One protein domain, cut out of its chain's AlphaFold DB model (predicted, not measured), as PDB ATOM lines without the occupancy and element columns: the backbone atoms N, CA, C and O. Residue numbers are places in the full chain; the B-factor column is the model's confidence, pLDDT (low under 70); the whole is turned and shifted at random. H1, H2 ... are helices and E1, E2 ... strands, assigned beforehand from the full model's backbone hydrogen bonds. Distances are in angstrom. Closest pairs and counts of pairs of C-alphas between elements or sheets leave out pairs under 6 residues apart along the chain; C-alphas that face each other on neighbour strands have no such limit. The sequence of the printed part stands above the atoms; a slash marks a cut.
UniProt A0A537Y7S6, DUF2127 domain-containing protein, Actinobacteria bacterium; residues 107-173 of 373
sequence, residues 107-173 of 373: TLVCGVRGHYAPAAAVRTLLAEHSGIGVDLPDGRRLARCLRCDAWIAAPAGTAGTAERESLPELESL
ATOM      1  N   THR A 107     183.311 144.856 119.292       87.06
ATOM      2  CA  THR A 107     184.120 144.057 120.219       87.06
ATOM      3  C   THR A 107     185.515 143.814 119.658       87.06
ATOM      4  O   THR A 107     186.487 144.001 120.380       87.06
ATOM      5  N   LEU A 108     185.633 143.491 118.363       86.94
ATOM      6  CA  LEU A 108     186.935 143.330 117.700       86.94
ATOM      7  C   LEU A 108     187.776 144.606 117.776       86.94
ATOM      8  O   LEU A 108     188.948 144.554 118.141       86.94
ATOM      9  N   VAL A 109     187.183 145.767 117.474       87.19
ATOM     10  CA  VAL A 109     187.933 147.025 117.559       87.19
ATOM     11  C   VAL A 109     188.301 147.363 119.004       87.19
ATOM     12  O   VAL A 109     189.402 147.859 119.217       87.19
ATOM     13  N   CYS A 110     187.441 147.070 119.987       90.19
ATOM     14  CA  CYS A 110     187.802 147.249 121.398       90.19
ATOM     15  C   CYS A 110     188.921 146.297 121.840       90.19
ATOM     16  O   CYS A 110     189.773 146.705 122.615       90.19
ATOM     17  N   GLY A 111     188.969 145.070 121.314       89.88
ATOM     18  CA  GLY A 111     190.052 144.126 121.602       89.88
ATOM     19  C   GLY A 111     191.415 144.581 121.073       89.88
ATOM     20  O   GLY A 111     192.428 144.309 121.701       89.88
ATOM     21  N   VAL A 112     191.449 145.307 119.948       90.12
ATOM     22  CA  VAL A 112     192.703 145.785 119.333       90.12
ATOM     23  C   VAL A 112     193.105 147.186 119.807       90.12
ATOM     24  O   VAL A 112     194.287 147.462 119.969       90.12
ATOM     25  N   ARG A 113     192.144 148.101 119.991       88.38
ATOM     26  CA  ARG A 113     192.407 149.517 120.329       88.38
ATOM     27  C   ARG A 113     192.105 149.887 121.782       88.38
ATOM     28  O   ARG A 113     192.288 151.043 122.147       88.38
ATOM     29  N   GLY A 114     191.616 148.946 122.580       89.50
ATOM     30  CA  GLY A 114     191.111 149.214 123.921       89.50
ATOM     31  C   GLY A 114     189.672 149.736 123.935       89.50
ATOM     32  O   GLY A 114     189.075 150.092 122.910       89.50
ATOM     33  N   HIS A 115     189.092 149.752 125.133       90.56
ATOM     34  CA  HIS A 115     187.743 150.252 125.370       90.56
ATOM     35  C   HIS A 115     187.728 151.784 125.427       90.56
ATOM     36  O   HIS A 115     188.570 152.400 126.070       90.56
ATOM     37  N   TYR A 116     186.730 152.399 124.787       89.81
ATOM     38  CA  TYR A 116     186.489 153.839 124.884       89.81
ATOM     39  C   TYR A 116     185.460 154.111 125.982       89.81
ATOM     40  O   TYR A 116     184.254 153.984 125.750       89.81
ATOM     41  N   ALA A 117     185.947 154.422 127.182       89.94
ATOM     42  CA  ALA A 117     185.143 154.583 128.389       89.94
ATOM     43  C   ALA A 117     185.445 155.940 129.055       89.94
ATOM     44  O   ALA A 117     186.254 156.005 129.979       89.94
ATOM     45  N   PRO A 118     184.813 157.038 128.603       87.88
ATOM     46  CA  PRO A 118     185.146 158.384 129.075       87.88
ATOM     47  C   PRO A 118     184.872 158.577 130.572       87.88
ATOM     48  O   PRO A 118     185.605 159.307 131.230       87.88
ATOM     49  N   ALA A 119     183.899 157.862 131.147       87.44
ATOM     50  CA  ALA A 119     183.627 157.905 132.586       87.44
ATOM     51  C   ALA A 119     184.779 157.367 133.455       87.44
ATOM     52  O   ALA A 119     184.903 157.765 134.613       87.44
ATOM     53  N   ALA A 120     185.647 156.507 132.911       87.50
ATOM     54  CA  ALA A 120     186.847 156.055 133.617       87.50
ATOM     55  C   ALA A 120     187.934 157.142 133.685       87.50
ATOM     56  O   ALA A 120     188.790 157.086 134.558       87.50
ATOM     57  N   ALA A 121     187.901 158.126 132.780       87.06
ATOM     58  CA  ALA A 121     188.945 159.138 132.626       87.06
ATOM     59  C   ALA A 121     188.668 160.446 133.396       87.06
ATOM     60  O   ALA A 121     189.445 161.395 133.280       87.06
ATOM     61  N   VAL A 122     187.571 160.527 134.160       88.06
ATOM     62  CA  VAL A 122     187.178 161.748 134.888       88.06
ATOM     63  C   VAL A 122     187.372 161.629 136.393       88.06
ATOM     64  O   VAL A 122     187.238 160.544 136.956       88.06
ATOM     65  N   ARG A 123     187.654 162.748 137.065       85.94
ATOM     66  CA  ARG A 123     187.786 162.796 138.528       85.94
ATOM     67  C   ARG A 123     186.426 162.601 139.191       85.94
ATOM     68  O   ARG A 123     186.197 161.615 139.891       85.94
ATOM     69  N   THR A 124     185.491 163.495 138.892       84.56
ATOM     70  CA  THR A 124     184.151 163.493 139.478       84.56
ATOM     71  C   THR A 124     183.112 163.014 138.468       84.56
ATOM     72  O   THR A 124     183.098 163.434 137.311       84.56
ATOM     73  N   LEU A 125     182.255 162.086 138.900       85.19
ATOM     74  CA  LEU A 125     181.122 161.614 138.116       85.19
ATOM     75  C   LEU A 125     179.840 162.203 138.706       85.19
ATOM     76  O   LEU A 125     179.485 161.915 139.847       85.19
ATOM     77  N   LEU A 126     179.160 163.041 137.928       84.12
ATOM     78  CA  LEU A 126     177.889 163.644 138.323       84.12
ATOM     79  C   LEU A 126     176.757 162.602 138.267       84.12
ATOM     80  O   LEU A 126     176.792 161.674 137.455       84.12
ATOM     81  N   ALA A 127     175.730 162.762 139.109       79.31
ATOM     82  CA  ALA A 127     174.603 161.823 139.206       79.31
ATOM     83  C   ALA A 127     173.829 161.656 137.878       79.31
ATOM     84  O   ALA A 127     173.324 160.575 137.562       79.31
ATOM     85  N   GLU A 128     173.806 162.711 137.063       78.56
ATOM     86  CA  GLU A 128     173.252 162.739 135.703       78.56
ATOM     87  C   GLU A 128     173.945 161.772 134.722       78.56
ATOM     88  O   GLU A 128     173.352 161.367 133.725       78.56
ATOM     89  N   HIS A 129     175.172 161.326 135.013       79.06
ATOM     90  CA  HIS A 129     175.949 160.425 134.154       79.06
ATOM     91  C   HIS A 129     175.878 158.946 134.571       79.06
ATOM     92  O   HIS A 129     176.623 158.112 134.042       79.06
ATOM     93  N   SER A 130     174.961 158.594 135.478       75.88
ATOM     94  CA  SER A 130     174.773 157.227 135.998       75.88
ATOM     95  C   SER A 130     174.536 156.156 134.915       75.88
ATOM     96  O   SER A 130     174.807 154.974 135.123       75.88
ATOM     97  N   GLY A 131     174.090 156.547 133.714       79.81
ATOM     98  CA  GLY A 131     173.929 155.643 132.566       79.81
ATOM     99  C   GLY A 131     175.233 155.215 131.867       79.81
ATOM    100  O   GLY A 131     175.214 154.271 131.068       79.81
ATOM    101  N   ILE A 132     176.349 155.904 132.134       84.88
ATOM    102  CA  ILE A 132     177.656 155.707 131.475       84.88
ATOM    103  C   ILE A 132     178.748 155.345 132.494       84.88
ATOM    104  O   ILE A 132     179.748 154.727 132.126       84.88
ATOM    105  N   GLY A 133     178.558 155.658 133.774       88.56
ATOM    106  CA  GLY A 133     179.452 155.227 134.839       88.56
ATOM    107  C   GLY A 133     178.744 155.099 136.181       88.56
ATOM    108  O   GLY A 133     177.709 155.721 136.394       88.56
ATOM    109  N   VAL A 134     179.309 154.305 137.089       89.44
ATOM    110  CA  VAL A 134     178.854 154.193 138.480       89.44
ATOM    111  C   VAL A 134     180.070 154.067 139.392       89.44
ATOM    112  O   VAL A 134     180.927 153.210 139.159       89.44
ATOM    113  N   ASP A 135     180.132 154.901 140.429       89.81
ATOM    114  CA  ASP A 135     181.108 154.769 141.511       89.81
ATOM    115  C   ASP A 135     180.643 153.719 142.521       89.81
ATOM    116  O   ASP A 135     179.502 153.740 142.985       89.81
ATOM    117  N   LEU A 136     181.525 152.770 142.829       89.31
ATOM    118  CA  LEU A 136     181.297 151.725 143.819       89.31
ATOM    119  C   LEU A 136     181.850 152.168 145.181       89.31
ATOM    120  O   LEU A 136     182.850 152.889 145.230       89.31
ATOM    121  N   PRO A 137     181.273 151.664 146.287       86.62
ATOM    122  CA  PRO A 137     181.750 151.954 147.641       86.62
ATOM    123  C   PRO A 137     183.227 151.594 147.864       86.62
ATOM    124  O   PRO A 137     183.913 152.253 148.635       86.62
ATOM    125  N   ASP A 138     183.734 150.592 147.140       86.75
ATOM    126  CA  ASP A 138     185.112 150.092 147.243       86.75
ATOM    127  C   ASP A 138     186.167 151.023 146.598       86.75
ATOM    128  O   ASP A 138     187.316 150.624 146.419       86.75
ATOM    129  N   GLY A 139     185.783 152.219 146.135       84.69
ATOM    130  CA  GLY A 139     186.675 153.155 145.433       84.69
ATOM    131  C   GLY A 139     186.950 152.803 143.963       84.69
ATOM    132  O   GLY A 139     187.786 153.427 143.306       84.69
ATOM    133  N   ARG A 140     186.245 151.807 143.415       89.38
ATOM    134  CA  ARG A 140     186.267 151.461 141.985       89.38
ATOM    135  C   ARG A 140     185.146 152.187 141.247       89.38
ATOM    136  O   ARG A 140     184.074 152.389 141.797       89.38
ATOM    137  N   ARG A 141     185.352 152.486 139.972       89.88
ATOM    138  CA  ARG A 141     184.343 152.980 139.039       89.88
ATOM    139  C   ARG A 141     184.084 151.944 137.955       89.88
ATOM    140  O   ARG A 141     185.005 151.495 137.273       89.88
ATOM    141  N   LEU A 142     182.820 151.590 137.758       91.81
ATOM    142  CA  LEU A 142     182.388 150.872 136.566       91.81
ATOM    143  C   LEU A 142     182.085 151.897 135.480       91.81
ATOM    144  O   LEU A 142     181.194 152.720 135.647       91.81
ATOM    145  N   ALA A 143     182.813 151.852 134.370       90.94
ATOM    146  CA  ALA A 143     182.607 152.730 133.226       90.94
ATOM    147  C   ALA A 143     182.121 151.926 132.019       90.94
ATOM    148  O   ALA A 143     182.689 150.893 131.662       90.94
ATOM    149  N   ARG A 144     181.069 152.402 131.360       89.88
ATOM    150  CA  ARG A 144     180.521 151.790 130.153       89.88
ATOM    151  C   ARG A 144     181.331 152.220 128.935       89.88
ATOM    152  O   ARG A 144     181.516 153.407 128.670       89.88
ATOM    153  N   CYS A 145     181.771 151.251 128.140       88.88
ATOM    154  CA  CYS A 145     182.384 151.509 126.847       88.88
ATOM    155  C   CYS A 145     181.320 151.982 125.848       88.88
ATOM    156  O   CYS A 145     180.443 151.207 125.458       88.88
ATOM    157  N   LEU A 146     181.440 153.213 125.344       87.06
ATOM    158  CA  LEU A 146     180.478 153.761 124.377       87.06
ATOM    159  C   LEU A 146     180.547 153.062 123.009       87.06
ATOM    160  O   LEU A 146     179.622 153.156 122.210       87.06
ATOM    161  N   ARG A 147     181.594 152.276 122.727       86.62
ATOM    162  CA  ARG A 147     181.706 151.519 121.469       86.62
ATOM    163  C   ARG A 147     181.013 150.156 121.507       86.62
ATOM    164  O   ARG A 147     180.220 149.889 120.611       86.62
ATOM    165  N   CYS A 148     181.325 149.313 122.495       86.94
ATOM    166  CA  CYS A 148     180.866 147.917 122.567       86.94
ATOM    167  C   CYS A 148     179.905 147.609 123.727       86.94
ATOM    168  O   CYS A 148     179.563 146.447 123.917       86.94
ATOM    169  N   ASP A 149     179.514 148.608 124.522       87.50
ATOM    170  CA  ASP A 149     178.663 148.468 125.716       87.50
ATOM    171  C   ASP A 149     179.225 147.599 126.851       87.50
ATOM    172  O   ASP A 149     178.529 147.355 127.836       87.50
ATOM    173  N   ALA A 150     180.485 147.165 126.772       88.25
ATOM    174  CA  ALA A 150     181.132 146.475 127.882       88.25
ATOM    175  C   ALA A 150     181.348 147.433 129.061       88.25
ATOM    176  O   ALA A 150     181.834 148.550 128.870       88.25
ATOM    177  N   TRP A 151     181.027 146.979 130.268       90.94
ATOM    178  CA  TRP A 151     181.371 147.676 131.504       90.94
ATOM    179  C   TRP A 151     182.777 147.271 131.930       90.94
ATOM    180  O   TRP A 151     183.054 146.085 132.097       90.94
ATOM    181  N   ILE A 152     183.658 148.256 132.078       89.94
ATOM    182  CA  ILE A 152     185.029 148.060 132.539       89.94
ATOM    183  C   ILE A 152     185.168 148.601 133.959       89.94
ATOM    184  O   ILE A 152     184.617 149.651 134.285       89.94
ATOM    185  N   ALA A 153     185.896 147.879 134.804       90.88
ATOM    186  CA  ALA A 153     186.265 148.362 136.125       90.88
ATOM    187  C   ALA A 153     187.560 149.171 136.022       90.88
ATOM    188  O   ALA A 153     188.563 148.682 135.506       90.88
ATOM    189  N   ALA A 154     187.528 150.398 136.523       86.38
ATOM    190  CA  ALA A 154     188.674 151.280 136.677       86.38
ATOM    191  C   ALA A 154     188.717 151.784 138.130       86.38
ATOM    192  O   ALA A 154     187.692 151.754 138.808       86.38
ATOM    193  N   PRO A 155     189.863 152.229 138.662       83.94
ATOM    194  CA  PRO A 155     189.861 153.004 139.900       83.94
ATOM    195  C   PRO A 155     189.073 154.306 139.689       83.94
ATOM    196  O   PRO A 155     189.140 154.895 138.609       83.94
ATOM    197  N   ALA A 156     188.318 154.757 140.696       81.06
ATOM    198  CA  ALA A 156     187.702 156.079 140.633       81.06
ATOM    199  C   ALA A 156     188.803 157.142 140.458       81.06
ATOM    200  O   ALA A 156     189.878 157.039 141.057       81.06
ATOM    201  N   GLY A 157     188.568 158.124 139.582       72.12
ATOM    202  CA  GLY A 157     189.587 159.094 139.189       72.12
ATOM    203  C   GLY A 157     190.136 159.855 140.394       72.12
ATOM    204  O   GLY A 157     189.413 160.602 141.051       72.12
ATOM    205  N   THR A 158     191.429 159.686 140.675       64.69
ATOM    206  CA  THR A 158     192.152 160.501 141.659       64.69
ATOM    207  C   THR A 158     192.905 161.612 140.927       64.69
ATOM    208  O   THR A 158     193.094 161.543 139.712       64.69
ATOM    209  N   ALA A 159     193.345 162.650 141.644       58.41
ATOM    210  CA  ALA A 159     193.941 163.855 141.050       58.41
ATOM    211  C   ALA A 159     195.160 163.604 140.128       58.41
ATOM    212  O   ALA A 159     195.515 164.490 139.359       58.41
ATOM    213  N   GLY A 160     195.794 162.423 140.188       60.59
ATOM    214  CA  GLY A 160     196.926 162.047 139.329       60.59
ATOM    215  C   GLY A 160     196.595 161.131 138.143       60.59
ATOM    216  O   GLY A 160     197.447 160.959 137.278       60.59
ATOM    217  N   THR A 161     195.400 160.529 138.089       69.94
ATOM    218  CA  THR A 161     195.009 159.574 137.030       69.94
ATOM    219  C   THR A 161     193.884 160.080 136.131       69.94
ATOM    220  O   THR A 161     193.666 159.519 135.060       69.94
ATOM    221  N   ALA A 162     193.164 161.120 136.554       78.38
ATOM    222  CA  ALA A 162     192.082 161.707 135.778       78.38
ATOM    223  C   ALA A 162     192.619 162.630 134.671       78.38
ATOM    224  O   ALA A 162     193.405 163.538 134.933       78.38
ATOM    225  N   GLU A 163     192.150 162.432 133.439       83.38
ATOM    226  CA  GLU A 163     192.451 163.317 132.305       83.38
ATOM    227  C   GLU A 163     191.606 164.596 132.340       83.38
ATOM    228  O   GLU A 163     192.000 165.622 131.788       83.38
ATOM    229  N   ARG A 164     190.414 164.530 132.952       81.81
ATOM    230  CA  ARG A 164     189.476 165.654 133.064       81.81
ATOM    231  C   ARG A 164     188.816 165.707 134.437       81.81
ATOM    232  O   ARG A 164     188.694 164.703 135.137       81.81
ATOM    233  N   GLU A 165     188.348 166.897 134.787       85.56
ATOM    234  CA  GLU A 165     187.690 167.184 136.061       85.56
ATOM    235  C   GLU A 165     186.318 166.499 136.179       85.56
ATOM    236  O   GLU A 165     186.060 165.750 137.122       85.56
ATOM    237  N   SER A 166     185.476 166.683 135.166       84.25
ATOM    238  CA  SER A 166     184.168 166.050 135.023       84.25
ATOM    239  C   SER A 166     183.937 165.642 133.566       84.25
ATOM    240  O   SER A 166     184.702 166.010 132.665       84.25
ATOM    241  N   LEU A 167     182.897 164.842 133.327       83.69
ATOM    242  CA  LEU A 167     182.412 164.600 131.970       83.69
ATOM    243  C   LEU A 167     181.747 165.882 131.438       83.69
ATOM    244  O   LEU A 167     181.118 166.603 132.215       83.69
ATOM    245  N   PRO A 168     181.889 166.180 130.138       80.44
ATOM    246  CA  PRO A 168     181.077 167.202 129.493       80.44
ATOM    247  C   PRO A 168     179.619 166.723 129.365       80.44
ATOM    248  O   PRO A 168     179.334 165.531 129.522       80.44
ATOM    249  N   GLU A 169     178.705 167.648 129.057       78.81
ATOM    250  CA  GLU A 169     177.283 167.344 128.848       78.81
ATOM    251  C   GLU A 169     177.103 166.189 127.852       78.81
ATOM    252  O   GLU A 169     177.829 166.110 126.854       78.81
ATOM    253  N   LEU A 170     176.133 165.300 128.109       72.31
ATOM    254  CA  LEU A 170     175.961 164.054 127.345       72.31
ATOM    255  C   LEU A 170     175.843 164.279 125.830       72.31
ATOM    256  O   LEU A 170     176.338 163.460 125.062       72.31
ATOM    257  N   GLU A 171     175.222 165.383 125.418       71.75
ATOM    258  CA  GLU A 171     175.014 165.767 124.014       71.75
ATOM    259  C   GLU A 171     176.319 166.162 123.304       71.75
ATOM    260  O   GLU A 171     176.458 166.022 122.093       71.75
ATOM    261  N   SER A 172     177.315 166.626 124.062       75.75
ATOM    262  CA  SER A 172     178.608 167.086 123.540       75.75
ATOM    263  C   SER A 172     179.700 166.008 123.558       75.75
ATOM    264  O   SER A 172     180.832 166.251 123.129       75.75
ATOM    265  N   LEU A 173     179.388 164.806 124.054       79.06
ATOM    266  CA  LEU A 173     180.332 163.695 124.089       79.06
ATOM    267  C   LEU A 173     180.653 163.207 122.675       79.06
ATOM    268  O   LEU A 173     179.765 162.854 121.904       79.06
TER     269      LEU A 173
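This is residues 107 to 173 of the 373 residues of the protein "DUF2127 domain-containing protein" of Actinobacteria bacterium (UniProt A0A537Y7S6). A small sheet of three antiparallel strands, E2, E3 and E4, has the short helix H2 over one face, and the other face is bare of named elements. Beyond H2 lies a short parallel pair of strands, E1 and E5, while helix H1 sits away from the other named elements. The 67 printed residues hold two named helices and five named strands, in the order H1 H2 E1 E2 E3 E4 E5; the class is mixed, helices and strands, with 30 residues in named elements, under half of the printed part. The whole is compact, with a radius of gyration of the C-alphas of 11.5 A, and spans 31 by 28 by 20 A.

H1, residues 107 to 113, is not on the three-stranded sheet and is apart from H2, residues 118 to 121. H2 is on the sheet at a height of 7.5 A, over E3, residues 140 to 144; their closest C-alphas, those of Ala 119 and Ala 143, are 5.3 A apart. Every O i to N i+4 pair in H1 is within hydrogen-bond range, while H2 is too short for such a pair. E1, residues 122 to 124, and E5, residues 164 to 166, are parallel neighbours at 38 degrees, with N 123 and O 164 at 2.9 A. E2, residues 133 to 135, and E3 form an antiparallel hairpin, at 169 degrees, with N 134 and O 142 at 2.9 A. E3 and E4, residues 151 to 155, form another, at 147 degrees, with N 141 and O 154 at 2.7 A. The three make a meander, each strand the antiparallel neighbour of the one before; E2 and E4 are its edge strands. E1 and E3 are apart, and so are E3 and E5.

H1 begins at C-alpha 107 (184.120, 144.057, 120.219) and is 9.9 A long from first to last C-alpha. H2 has four residues, and E1, E2 and E5 have three residues each. E3 is 13.2 A long and begins at C-alpha 140 (186.267, 151.461, 141.985). E4 is 13.1 A long. E5 ends at C-alpha 166 (184.168, 166.050, 135.023).

The two C-alphas farthest apart, those of Leu 108 and Ala 159, are 31.9 A apart. The printed part has no cut. The links H1 to H2, H2 to E1 and E2 to E3 are tight, the other three are short, and no link is long. The mean pLDDT of the printed part is 84.0, and residues 158 to 161 are under 70.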